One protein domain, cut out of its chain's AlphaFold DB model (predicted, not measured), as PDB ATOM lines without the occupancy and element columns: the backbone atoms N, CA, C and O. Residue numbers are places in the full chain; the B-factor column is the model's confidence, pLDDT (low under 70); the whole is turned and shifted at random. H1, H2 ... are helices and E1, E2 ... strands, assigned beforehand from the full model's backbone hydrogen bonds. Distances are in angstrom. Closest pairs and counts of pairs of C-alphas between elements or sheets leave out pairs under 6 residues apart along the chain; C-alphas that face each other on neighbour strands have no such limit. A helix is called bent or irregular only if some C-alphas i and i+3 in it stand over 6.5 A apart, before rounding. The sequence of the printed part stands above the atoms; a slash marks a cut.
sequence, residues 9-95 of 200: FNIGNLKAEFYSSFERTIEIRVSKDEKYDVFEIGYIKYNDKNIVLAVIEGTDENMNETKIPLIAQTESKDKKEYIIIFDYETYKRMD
ATOM      1  N   PHE A   9     241.899 198.877 113.766       77.31
ATOM      2  CA  PHE A   9     241.739 200.327 113.640       77.31
ATOM      3  C   PHE A   9     243.081 201.044 113.855       77.31
ATOM      4  O   PHE A   9     243.718 200.921 114.901       77.31
ATOM      5  N   ASN A  10     243.493 201.812 112.843       81.81
ATOM      6  CA  ASN A  10     244.709 202.623 112.837       81.81
ATOM      7  C   ASN A  10     244.375 204.047 112.382       81.81
ATOM      8  O   ASN A  10     243.552 204.234 111.480       81.81
ATOM      9  N   ILE A  11     245.086 205.020 112.947       87.31
ATOM     10  CA  ILE A  11     245.121 206.411 112.494       87.31
ATOM     11  C   ILE A  11     246.490 206.646 111.854       87.31
ATOM     12  O   ILE A  11     247.479 206.937 112.524       87.31
ATOM     13  N   GLY A  12     246.571 206.441 110.540       86.31
ATOM     14  CA  GLY A  12     247.831 206.529 109.811       86.31
ATOM     15  C   GLY A  12     248.814 205.452 110.267       86.31
ATOM     16  O   GLY A  12     248.539 204.258 110.160       86.31
ATOM     17  N   ASN A  13     249.968 205.883 110.774       87.38
ATOM     18  CA  ASN A  13     250.972 205.014 111.391       87.38
ATOM     19  C   ASN A  13     250.729 204.754 112.888       87.38
ATOM     20  O   ASN A  13     251.459 203.957 113.477       87.38
ATOM     21  N   LEU A  14     249.749 205.416 113.507       91.25
ATOM     22  CA  LEU A  14     249.419 205.236 114.916       91.25
ATOM     23  C   LEU A  14     248.421 204.088 115.067       91.25
ATOM     24  O   LEU A  14     247.358 204.070 114.441       91.25
ATOM     25  N   LYS A  15     248.779 203.117 115.907       87.75
ATOM     26  CA  LYS A  15     247.951 201.947 116.189       87.75
ATOM     27  C   LYS A  15     247.073 202.219 117.406       87.75
ATOM     28  O   LYS A  15     247.586 202.665 118.434       87.75
ATOM     29  N   ALA A  16     245.781 201.924 117.289       88.38
ATOM     30  CA  ALA A  16     244.896 201.878 118.442       88.38
ATOM     31  C   ALA A  16     244.875 200.467 119.040       88.38
ATOM     32  O   ALA A  16     244.904 199.463 118.322       88.38
ATOM     33  N   GLU A  17     244.803 200.396 120.360       88.50
ATOM     34  CA  GLU A  17     244.618 199.166 121.116       88.50
ATOM     35  C   GLU A  17     243.308 199.275 121.894       88.50
ATOM     36  O   GLU A  17     243.119 200.212 122.664       88.50
ATOM     37  N   PHE A  18     242.393 198.330 121.667       86.56
ATOM     38  CA  PHE A  18     241.094 198.292 122.338       86.56
ATOM     39  C   PHE A  18     241.070 197.206 123.397       86.56
ATOM     40  O   PHE A  18     241.574 196.096 123.190       86.56
ATOM     41  N   TYR A  19     240.432 197.515 124.517       84.31
ATOM     42  CA  TYR A  19     240.227 196.551 125.580       84.31
ATOM     43  C   TYR A  19     239.062 195.621 125.261       84.31
ATOM     44  O   TYR A  19     238.099 195.966 124.575       84.31
ATOM     45  N   SER A  20     239.134 194.408 125.808       75.50
ATOM     46  CA  SER A  20     238.040 193.437 125.694       75.50
ATOM     47  C   SER A  20     236.810 193.821 126.533       75.50
ATOM     48  O   SER A  20     235.704 193.364 126.243       75.50
ATOM     49  N   SER A  21     236.983 194.704 127.517       75.38
ATOM     50  CA  SER A  21     235.952 195.259 128.397       75.38
ATOM     51  C   SER A  21     236.260 196.720 128.717       75.38
ATOM     52  O   SER A  21     237.397 197.149 128.549       75.38
ATOM     53  N   PHE A  22     235.277 197.471 129.222       77.12
ATOM     54  CA  PHE A  22     235.542 198.804 129.767       77.12
ATOM     55  C   PHE A  22     236.517 198.700 130.939       77.12
ATOM     56  O   PHE A  22     236.281 197.921 131.864       77.12
ATOM     57  N   GLU A  23     237.627 199.431 130.862       76.25
ATOM     58  CA  GLU A  23     238.712 199.317 131.841       76.25
ATOM     59  C   GLU A  23     238.438 200.166 133.086       76.25
ATOM     60  O   GLU A  23     238.593 199.697 134.213       76.25
ATOM     61  N   ARG A  24     237.980 201.407 132.883       85.25
ATOM     62  CA  ARG A  24     237.611 202.338 133.953       85.25
ATOM     63  C   ARG A  24     236.590 203.372 133.483       85.25
ATOM     64  O   ARG A  24     236.460 203.633 132.286       85.25
ATOM     65  N   THR A  25     235.913 203.979 134.451       86.62
ATOM     66  CA  THR A  25     235.130 205.206 134.265       86.62
ATOM     67  C   THR A  25     236.003 206.408 134.609       86.62
ATOM     68  O   THR A  25     236.721 206.383 135.613       86.62
ATOM     69  N   ILE A  26     235.954 207.446 133.781       85.75
ATOM     70  CA  ILE A  26     236.698 208.691 133.964       85.75
ATOM     71  C   ILE A  26     235.689 209.839 134.021       85.75
ATOM     72  O   ILE A  26     234.901 210.001 133.094       85.75
ATOM     73  N   GLU A  27     235.721 210.643 135.086       84.75
ATOM     74  CA  GLU A  27     234.943 211.886 135.135       84.75
ATOM     75  C   GLU A  27     235.689 212.958 134.329       84.75
ATOM     76  O   GLU A  27     236.838 213.304 134.618       84.75
ATOM     77  N   ILE A  28     235.027 213.487 133.308       77.50
ATOM     78  CA  ILE A  28     235.507 214.568 132.461       77.50
ATOM     79  C   ILE A  28     234.740 215.829 132.799       77.50
ATOM     80  O   ILE A  28     233.511 215.863 132.759       77.50
ATOM     81  N   ARG A  29     235.481 216.905 133.041       71.00
ATOM     82  CA  ARG A  29     234.931 218.248 133.178       71.00
ATOM     83  C   ARG A  29     235.284 219.054 131.934       71.00
ATOM     84  O   ARG A  29     236.443 219.401 131.740       71.00
ATOM     85  N   VAL A  30     234.292 219.336 131.094       63.72
ATOM     86  CA  VAL A  30     234.465 220.182 129.894       63.72
ATOM     87  C   VAL A  30     234.190 221.658 130.186       63.72
ATOM     88  O   VAL A  30     234.745 222.528 129.520       63.72
ATOM     89  N   SER A  31     233.390 221.968 131.212       64.12
ATOM     90  CA  SER A  31     233.173 223.340 131.686       64.12
ATOM     91  C   SER A  31     232.910 223.380 133.198       64.12
ATOM     92  O   SER A  31     232.938 222.354 133.878       64.12
ATOM     93  N   LYS A  32     232.666 224.569 133.767       64.44
ATOM     94  CA  LYS A  32     232.303 224.686 135.192       64.44
ATOM     95  C   LYS A  32     231.036 223.900 135.538       64.44
ATOM     96  O   LYS A  32     230.991 223.310 136.617       64.44
ATOM     97  N   ASP A  33     230.078 223.879 134.617       63.06
ATOM     98  CA  ASP A  33     228.726 223.362 134.841       63.06
ATOM     99  C   ASP A  33     228.472 222.026 134.126       63.06
ATOM    100  O   ASP A  33     227.470 221.365 134.384       63.06
ATOM    101  N   GLU A  34     229.388 221.601 133.254       63.88
ATOM    102  CA  GLU A  34     229.224 220.427 132.403       63.88
ATOM    103  C   GLU A  34     230.283 219.368 132.709       63.88
ATOM    104  O   GLU A  34     231.498 219.588 132.589       63.88
ATOM    105  N   LYS A  35     229.784 218.198 133.115       75.19
ATOM    106  CA  LYS A  35     230.581 217.024 133.435       75.19
ATOM    107  C   LYS A  35     229.985 215.772 132.809       75.19
ATOM    108  O   LYS A  35     228.764 215.632 132.742       75.19
ATOM    109  N   TYR A  36     230.863 214.868 132.410       74.44
ATOM    110  CA  TYR A  36     230.517 213.595 131.802       74.44
ATOM    111  C   TYR A  36     231.309 212.482 132.455       74.44
ATOM    112  O   TYR A  36     232.522 212.602 132.597       74.44
ATOM    113  N   ASP A  37     230.643 211.385 132.775       84.31
ATOM    114  CA  ASP A  37     231.336 210.125 132.983       84.31
ATOM    115  C   ASP A  37     231.571 209.478 131.615       84.31
ATOM    116  O   ASP A  37     230.688 209.457 130.751       84.31
ATOM    117  N   VAL A  38     232.791 209.002 131.381       86.94
ATOM    118  CA  VAL A  38     233.162 208.314 130.141       86.94
ATOM    119  C   VAL A  38     233.783 206.960 130.454       86.94
ATOM    120  O   VAL A  38     234.543 206.812 131.410       86.94
ATOM    121  N   PHE A  39     233.480 205.961 129.634       88.12
ATOM    122  CA  PHE A  39     234.063 204.629 129.729       88.12
ATOM    123  C   PHE A  39     235.275 204.517 128.821       88.12
ATOM    124  O   PHE A  39     235.148 204.659 127.606       88.12
ATOM    125  N   GLU A  40     236.435 204.208 129.391       89.81
ATOM    126  CA  GLU A  40     237.630 203.908 128.611       89.81
ATOM    127  C   GLU A  40     237.453 202.598 127.830       89.81
ATOM    128  O   GLU A  40     237.120 201.547 128.387       89.81
ATOM    129  N   ILE A  41     237.691 202.676 126.521       87.81
ATOM    130  CA  ILE A  41     237.536 201.567 125.571       87.81
ATOM    131  C   ILE A  41     238.860 201.123 124.949       87.81
ATOM    132  O   ILE A  41     238.916 200.075 124.304       87.81
ATOM    133  N   GLY A  42     239.914 201.914 125.112       90.12
ATOM    134  CA  GLY A  42     241.199 201.681 124.482       90.12
ATOM    135  C   GLY A  42     242.046 202.939 124.456       90.12
ATOM    136  O   GLY A  42     241.729 203.936 125.102       90.12
ATOM    137  N   TYR A  43     243.111 202.905 123.667       91.75
ATOM    138  CA  TYR A  43     244.043 204.016 123.561       91.75
ATOM    139  C   TYR A  43     244.824 203.995 122.242       91.75
ATOM    140  O   TYR A  43     244.951 202.962 121.583       91.75
ATOM    141  N   ILE A  44     245.370 205.148 121.858       92.00
ATOM    142  CA  ILE A  44     246.323 205.316 120.757       92.00
ATOM    143  C   ILE A  44     247.683 205.668 121.359       92.00
ATOM    144  O   ILE A  44     247.803 206.628 122.120       92.00
ATOM    145  N   LYS A  45     248.722 204.907 121.007       89.50
ATOM    146  CA  LYS A  45     250.100 205.213 121.419       89.50
ATOM    147  C   LYS A  45     250.663 206.345 120.564       89.50
ATOM    148  O   LYS A  45     250.717 206.219 119.340       89.50
ATOM    149  N   TYR A  46     251.130 207.411 121.205       88.38
ATOM    150  CA  TYR A  46     251.846 208.510 120.560       88.38
ATOM    151  C   TYR A  46     253.056 208.901 121.415       88.38
ATOM    152  O   TYR A  46     252.903 209.348 122.550       88.38
ATOM    153  N   ASN A  47     254.266 208.714 120.877       84.56
ATOM    154  CA  ASN A  47     255.527 208.812 121.624       84.56
ATOM    155  C   ASN A  47     255.511 207.936 122.896       84.56
ATOM    156  O   ASN A  47     255.289 206.730 122.809       84.56
ATOM    157  N   ASP A  48     255.761 208.528 124.062       82.06
ATOM    158  CA  ASP A  48     255.743 207.906 125.388       82.06
ATOM    159  C   ASP A  48     254.385 208.052 126.106       82.06
ATOM    160  O   ASP A  48     254.275 207.767 127.300       82.06
ATOM    161  N   LYS A  49     253.341 208.484 125.383       82.88
ATOM    162  CA  LYS A  49     252.012 208.790 125.923       82.88
ATOM    163  C   LYS A  49     250.926 207.901 125.323       82.88
ATOM    164  O   LYS A  49     250.990 207.476 124.167       82.88
ATOM    165  N   ASN A  50     249.885 207.686 126.123       87.62
ATOM    166  CA  ASN A  50     248.640 207.064 125.694       87.62
ATOM    167  C   ASN A  50     247.578 208.155 125.535       87.62
ATOM    168  O   ASN A  50     247.293 208.888 126.480       87.62
ATOM    169  N   ILE A  51     247.011 208.260 124.336       91.56
ATOM    170  CA  ILE A  51     245.803 209.041 124.080       91.56
ATOM    171  C   ILE A  51     244.632 208.098 124.329       91.56
ATOM    172  O   ILE A  51     244.413 207.171 123.549       91.56
ATOM    173  N   VAL A  52     243.920 208.292 125.429       91.69
ATOM    174  CA  VAL A  52     242.799 207.440 125.823       91.69
ATOM    175  C   VAL A  52     241.620 207.667 124.883       91.69
ATOM    176  O   VAL A  52     241.317 208.789 124.483       91.69
ATOM    177  N   LEU A  53     240.946 206.577 124.540       90.31
ATOM    178  CA  LEU A  53     239.710 206.545 123.778       90.31
ATOM    179  C   LEU A  53     238.577 206.215 124.750       90.31
ATOM    180  O   LEU A  53     238.648 205.197 125.445       90.31
ATOM    181  N   ALA A  54     237.531 207.041 124.800       90.06
ATOM    182  CA  ALA A  54     236.443 206.855 125.755       90.06
ATOM    183  C   ALA A  54     235.057 207.165 125.176       90.06
ATOM    184  O   ALA A  54     234.917 207.991 124.283       90.06
ATOM    185  N   VAL A  55     234.020 206.505 125.693       87.62
ATOM    186  CA  VAL A  55     232.621 206.674 125.257       87.62
ATOM    187  C   VAL A  55     231.794 207.283 126.381       87.62
ATOM    188  O   VAL A  55     231.893 206.821 127.513       87.62
ATOM    189  N   ILE A  56     230.960 208.281 126.083       85.44
ATOM    190  CA  ILE A  56     230.094 208.942 127.071       85.44
ATOM    191  C   ILE A  56     229.107 207.938 127.679       85.44
ATOM    192  O   ILE A  56     228.323 207.298 126.967       85.44
ATOM    193  N   GLU A  57     229.116 207.834 129.007       77.69
ATOM    194  CA  GLU A  57     228.168 207.027 129.769       77.69
ATOM    195  C   GLU A  57     226.733 207.550 129.597       77.69
ATOM    196  O   GLU A  57     226.477 208.751 129.553       77.69
ATOM    197  N   GLY A  58     225.767 206.635 129.485       67.75
ATOM    198  CA  GLY A  58     224.346 206.991 129.419       67.75
ATOM    199  C   GLY A  58     223.862 207.529 128.069       67.75
ATOM    200  O   GLY A  58     222.691 207.887 127.959       67.75
ATOM    201  N   THR A  59     224.708 207.550 127.034       65.38
ATOM    202  CA  THR A  59     224.250 207.803 125.660       65.38
ATOM    203  C   THR A  59     223.508 206.574 125.113       65.38
ATOM    204  O   THR A  59     224.002 205.446 125.183       65.38
ATOM    205  N   ASP A  60     222.275 206.780 124.638       60.31
ATOM    206  CA  ASP A  60     221.417 205.718 124.092       60.31
ATOM    207  C   ASP A  60     221.850 205.364 122.660       60.31
ATOM    208  O   ASP A  60     222.256 206.224 121.879       60.31
ATOM    209  N   GLU A  61     221.697 204.098 122.282       56.97
ATOM    210  CA  GLU A  61     221.803 203.660 120.894       56.97
ATOM    211  C   GLU A  61     220.784 204.288 119.950       56.97
ATOM    212  O   GLU A  61     221.006 204.271 118.741       56.97
ATOM    213  N   ASN A  62     219.709 204.851 120.500       53.66
ATOM    214  CA  ASN A  62     218.688 205.585 119.759       53.66
ATOM    215  C   ASN A  62     218.953 207.098 119.690       53.66
ATOM    216  O   ASN A  62     218.093 207.844 119.213       53.66
ATOM    217  N   MET A  63     220.112 207.582 120.157       59.84
ATOM    218  CA  MET A  63     220.532 208.946 119.848       59.84
ATOM    219  C   MET A  63     220.770 209.060 118.341       59.84
ATOM    220  O   MET A  63     221.699 208.476 117.798       59.84
ATOM    221  N   ASN A  64     219.917 209.832 117.669       52.12
ATOM    222  CA  ASN A  64     220.023 210.089 116.228       52.12
ATOM    223  C   ASN A  64     221.009 211.223 115.888       52.12
ATOM    224  O   ASN A  64     221.185 211.575 114.716       52.12
ATOM    225  N   GLU A  65     221.628 211.816 116.907       61.41
ATOM    226  CA  GLU A  65     222.561 212.926 116.776       61.41
ATOM    227  C   GLU A  65     223.979 212.456 117.067       61.41
ATOM    228  O   GLU A  65     224.386 212.364 118.222       61.41
ATOM    229  N   THR A  66     224.733 212.219 115.993       61.00
ATOM    230  CA  THR A  66     226.181 212.047 116.073       61.00
ATOM    231  C   THR A  66     226.812 213.334 116.590       61.00
ATOM    232  O   THR A  66     226.801 214.360 115.900       61.00
ATOM    233  N   LYS A  67     227.423 213.278 117.763       68.69
ATOM    234  CA  LYS A  67     228.333 214.313 118.245       68.69
ATOM    235  C   LYS A  67     229.715 214.063 117.656       68.69
ATOM    236  O   LYS A  67     230.197 212.934 117.625       68.69
ATOM    237  N   ILE A  68     230.354 215.127 117.171       66.25
ATOM    238  CA  ILE A  68     231.758 215.042 116.759       66.25
ATOM    239  C   ILE A  68     232.570 214.663 118.002       66.25
ATOM    240  O   ILE A  68     232.304 215.228 119.070       66.25
ATOM    241  N   PRO A  69     233.516 213.717 117.882       74.12
ATOM    242  CA  PRO A  69     234.469 213.450 118.941       74.12
ATOM    243  C   PRO A  69     235.115 214.730 119.455       74.12
ATOM    244  O   PRO A  69     235.299 215.669 118.691       74.12
ATOM    245  N   LEU A  70     235.477 214.755 120.729       75.00
ATOM    246  CA  LEU A  70     236.178 215.898 121.303       75.00
ATOM    247  C   LEU A  70     237.296 215.443 122.224       75.00
ATOM    248  O   LEU A  70     237.176 214.434 122.922       75.00
ATOM    249  N   ILE A  71     238.379 216.205 122.239       78.25
ATOM    250  CA  ILE A  71     239.463 216.048 123.195       78.25
ATOM    251  C   ILE A  71     239.132 216.727 124.530       78.25
ATOM    252  O   ILE A  71     238.818 217.914 124.604       78.25
ATOM    253  N   ALA A  72     239.287 215.978 125.615       73.00
ATOM    254  CA  ALA A  72     239.379 216.497 126.967       73.00
ATOM    255  C   ALA A  72     240.763 216.213 127.559       73.00
ATOM    256  O   ALA A  72     241.416 215.215 127.245       73.00
ATOM    257  N   GLN A  73     241.210 217.099 128.446       69.62
ATOM    258  CA  GLN A  73     242.425 216.908 129.230       69.62
ATOM    259  C   GLN A  73     242.033 216.616 130.673       69.62
ATOM    260  O   GLN A  73     241.266 217.368 131.272       69.62
ATOM    261  N   THR A  74     242.578 215.551 131.259       63.19
ATOM    262  CA  THR A  74     242.405 215.334 132.700       63.19
ATOM    263  C   THR A  74     243.259 216.337 133.474       63.19
ATOM    264  O   THR A  74     244.466 216.420 133.241       63.19
ATOM    265  N   GLU A  75     242.683 217.024 134.460       52.69
ATOM    266  CA  GLU A  75     243.404 217.954 135.350       52.69
ATOM    267  C   GLU A  75     244.303 217.255 136.394       52.69
ATOM    268  O   GLU A  75     244.774 217.897 137.337       52.69
ATOM    269  N   SER A  76     244.532 215.939 136.290       51.50
ATOM    270  CA  SER A  76     245.274 215.199 137.317       51.50
ATOM    271  C   SER A  76     246.677 215.795 137.513       51.50
ATOM    272  O   SER A  76     247.419 216.021 136.555       51.50
ATOM    273  N   LYS A  77     247.039 216.050 138.777       49.12
ATOM    274  CA  LYS A  77     248.300 216.709 139.159       49.12
ATOM    275  C   LYS A  77     249.549 215.923 138.749       49.12
ATOM    276  O   LYS A  77     250.599 216.534 138.572       49.12
ATOM    277  N   ASP A  78     249.421 214.609 138.567       47.00
ATOM    278  CA  ASP A  78     250.567 213.703 138.435       47.00
ATOM    279  C   ASP A  78     250.757 213.170 137.006       47.00
ATOM    280  O   ASP A  78     251.861 212.756 136.650       47.00
ATOM    281  N   LYS A  79     249.718 213.215 136.156       57.94
ATOM    282  CA  LYS A  79     249.788 212.889 134.721       57.94
ATOM    283  C   LYS A  79     248.755 213.695 133.932       57.94
ATOM    284  O   LYS A  79     247.562 213.612 134.220       57.94
ATOM    285  N   LYS A  80     249.214 214.425 132.911       69.81
ATOM    286  CA  LYS A  80     248.343 214.946 131.851       69.81
ATOM    287  C   LYS A  80     247.994 213.792 130.918       69.81
ATOM    288  O   LYS A  80     248.875 213.293 130.219       69.81
ATOM    289  N   GLU A  81     246.741 213.367 130.936       82.00
ATOM    290  CA  GLU A  81     246.203 212.370 130.019       82.00
ATOM    291  C   GLU A  81     245.275 213.063 129.018       82.00
ATOM    292  O   GLU A  81     244.442 213.894 129.396       82.00
ATOM    293  N   TYR A  82     245.459 212.751 127.736       87.62
ATOM    294  CA  TYR A  82     244.566 213.197 126.672       87.62
ATOM    295  C   TYR A  82     243.496 212.142 126.466       87.62
ATOM    296  O   TYR A  82     243.825 210.971 126.280       87.62
ATOM    297  N   ILE A  83     242.238 212.562 126.482       88.38
ATOM    298  CA  ILE A  83     241.088 211.678 126.342       88.38
ATOM    299  C   ILE A  83     240.278 212.162 125.151       88.38
ATOM    300  O   ILE A  83     239.773 213.277 125.167       88.38
ATOM    301  N   ILE A  84     240.146 211.327 124.126       89.50
ATOM    302  CA  ILE A  84     239.223 211.570 123.021       89.50
ATOM    303  C   ILE A  84     237.902 210.887 123.365       89.50
ATOM    304  O   ILE A  84     237.855 209.676 123.601       89.50
ATOM    305  N   ILE A  85     236.842 211.683 123.407       87.00
ATOM    306  CA  ILE A  85     235.518 211.295 123.870       87.00
ATOM    307  C   ILE A  85     234.594 211.126 122.672       87.00
ATOM    308  O   ILE A  85     234.517 211.995 121.807       87.00
ATOM    309  N   PHE A  86     233.863 210.018 122.659       85.00
ATOM    310  CA  PHE A  86     232.889 209.646 121.641       85.00
ATOM    311  C   PHE A  86     231.496 209.558 122.243       85.00
ATOM    312  O   PHE A  86     231.326 209.088 123.369       85.00
ATOM    313  N   ASP A  87     230.479 209.909 121.468       81.06
ATOM    314  CA  ASP A  87     229.145 209.386 121.732       81.06
ATOM    315  C   ASP A  87     229.026 207.925 121.262       81.06
ATOM    316  O   ASP A  87     229.914 207.359 120.609       81.06
ATOM    317  N   TYR A  88     227.912 207.286 121.611       78.38
ATOM    318  CA  TYR A  88     227.705 205.881 121.281       78.38
ATOM    319  C   TYR A  88     227.533 205.618 119.775       78.38
ATOM    320  O   TYR A  88     227.933 204.555 119.293       78.38
ATOM    321  N   GLU A  89     226.982 206.568 119.007       77.31
ATOM    322  CA  GLU A  89     226.859 206.424 117.551       77.31
ATOM    323  C   GLU A  89     228.239 206.431 116.879       77.31
ATOM    324  O   GLU A  89     228.550 205.531 116.093       77.31
ATOM    325  N   THR A  90     229.098 207.393 117.232       79.38
ATOM    326  CA  THR A  90     230.477 207.461 116.735       79.38
ATOM    327  C   THR A  90     231.256 206.222 117.136       79.38
ATOM    328  O   THR A  90     231.965 205.655 116.306       79.38
ATOM    329  N   TYR A  91     231.081 205.751 118.375       81.25
ATOM    330  CA  TYR A  91     231.668 204.493 118.819       81.25
ATOM    331  C   TYR A  91     231.281 203.341 117.879       81.25
ATOM    332  O   TYR A  91     232.166 202.683 117.335       81.25
ATOM    333  N   LYS A  92     229.980 203.150 117.606       80.50
ATOM    334  CA  LYS A  92     229.439 202.102 116.713       80.50
ATOM    335  C   LYS A  92     229.942 202.158 115.273       80.50
ATOM    336  O   LYS A  92     229.944 201.118 114.621       80.50
ATOM    337  N   ARG A  93     230.353 203.331 114.795       80.25
ATOM    338  CA  ARG A  93     230.709 203.591 113.390       80.25
ATOM    339  C   ARG A  93     232.172 203.978 113.207       80.25
ATOM    340  O   ARG A  93     232.557 204.452 112.142       80.25
ATOM    341  N   MET A  94     233.011 203.801 114.229       80.44
ATOM    342  CA  MET A  94     234.413 204.229 114.172       80.44
ATOM    343  C   MET A  94     235.221 203.511 113.083       80.44
ATOM    344  O   MET A  94     236.251 204.006 112.636       80.44
ATOM    345  N   ASP A  95     234.773 202.342 112.632       78.00
ATOM    346  CA  ASP A  95     235.382 201.624 111.522       78.00
ATOM    347  C   ASP A  95     235.143 202.311 110.168       78.00
ATOM    348  O   ASP A  95     235.986 202.160 109.275       78.00
TER     349      ASP A  95
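AT A GLANCE: This is residues 9 to 95 of the 200 residues of an uncharacterized protein of Acholeplasmataceae bacterium (UniProt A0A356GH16). Picture one strongly twisted sheet of six strands, with E3 bent so that E2 pairs with its first part and E1 with its last, and with the short helix H1 over one face, at E4. Edge strands E2 and E5 come within 7.0 A at their closest C-alphas, and a long loop, residues 57 to 69, joins E4 to E5. The printed part has 87 residues, with six named strands, E1 to E6, and after them along the chain one named helix, H1; the class is mostly strand, with 39 of the 44 residues in named elements held by strands, and the sheet is branched and mixed, with E4 and E6 parallel and the neighbour pairs E1 and E3, E2 and E3, E3 and E4, and E5 and E6 antiparallel. It is compact, with a radius of gyration of the C-alphas of 12.9 A and spans of 37 by 33 by 22 A.

IN THESE COORDINATES: Find C-alpha 14 at (249.419, 205.236, 114.916), where E1, residues 14 to 18, begins. E2 is residues 25 to 29; E3, residues 35 to 46, measures 26.3 A; E4, residues 49 to 56, measures 21.9 A. Then come E5, residues 70 to 73, E6, residues 82 to 86, 13.2 A, and H1, residues 88 to 92, ending at C-alpha 92 (229.439, 202.102, 116.713).

HOW THE PARTS SIT: Look at E3, which bends by 80 degrees at residue 41. E1 (N 17 to O 43, 2.8 A) and E2 (N 26 to O 38, 2.8 A) lie on one side of it, E4 (N 39 to O 55, 2.8 A) on the other side, each antiparallel. E2, E3 and E4 form a meander, each strand the antiparallel neighbour of the one before. E6 is parallel to E4 (N 52 to O 82, 2.8 A); the hairpin of E5 and E6 is antiparallel (N 72 to O 83, 2.8 A). H1, its O i to N i+4 pair within hydrogen-bond range, is on the sheet at a height of 8.3 A, over E4.

THE WHOLE: The C-alphas of Asn 64 and Asp 78 are the farthest apart, 37.9 A. The printed part has no cut, and the link from E4 to E5 is long. Look for pLDDT under 70 at residues 30 to 34, 58 to 68 and 73 to 80.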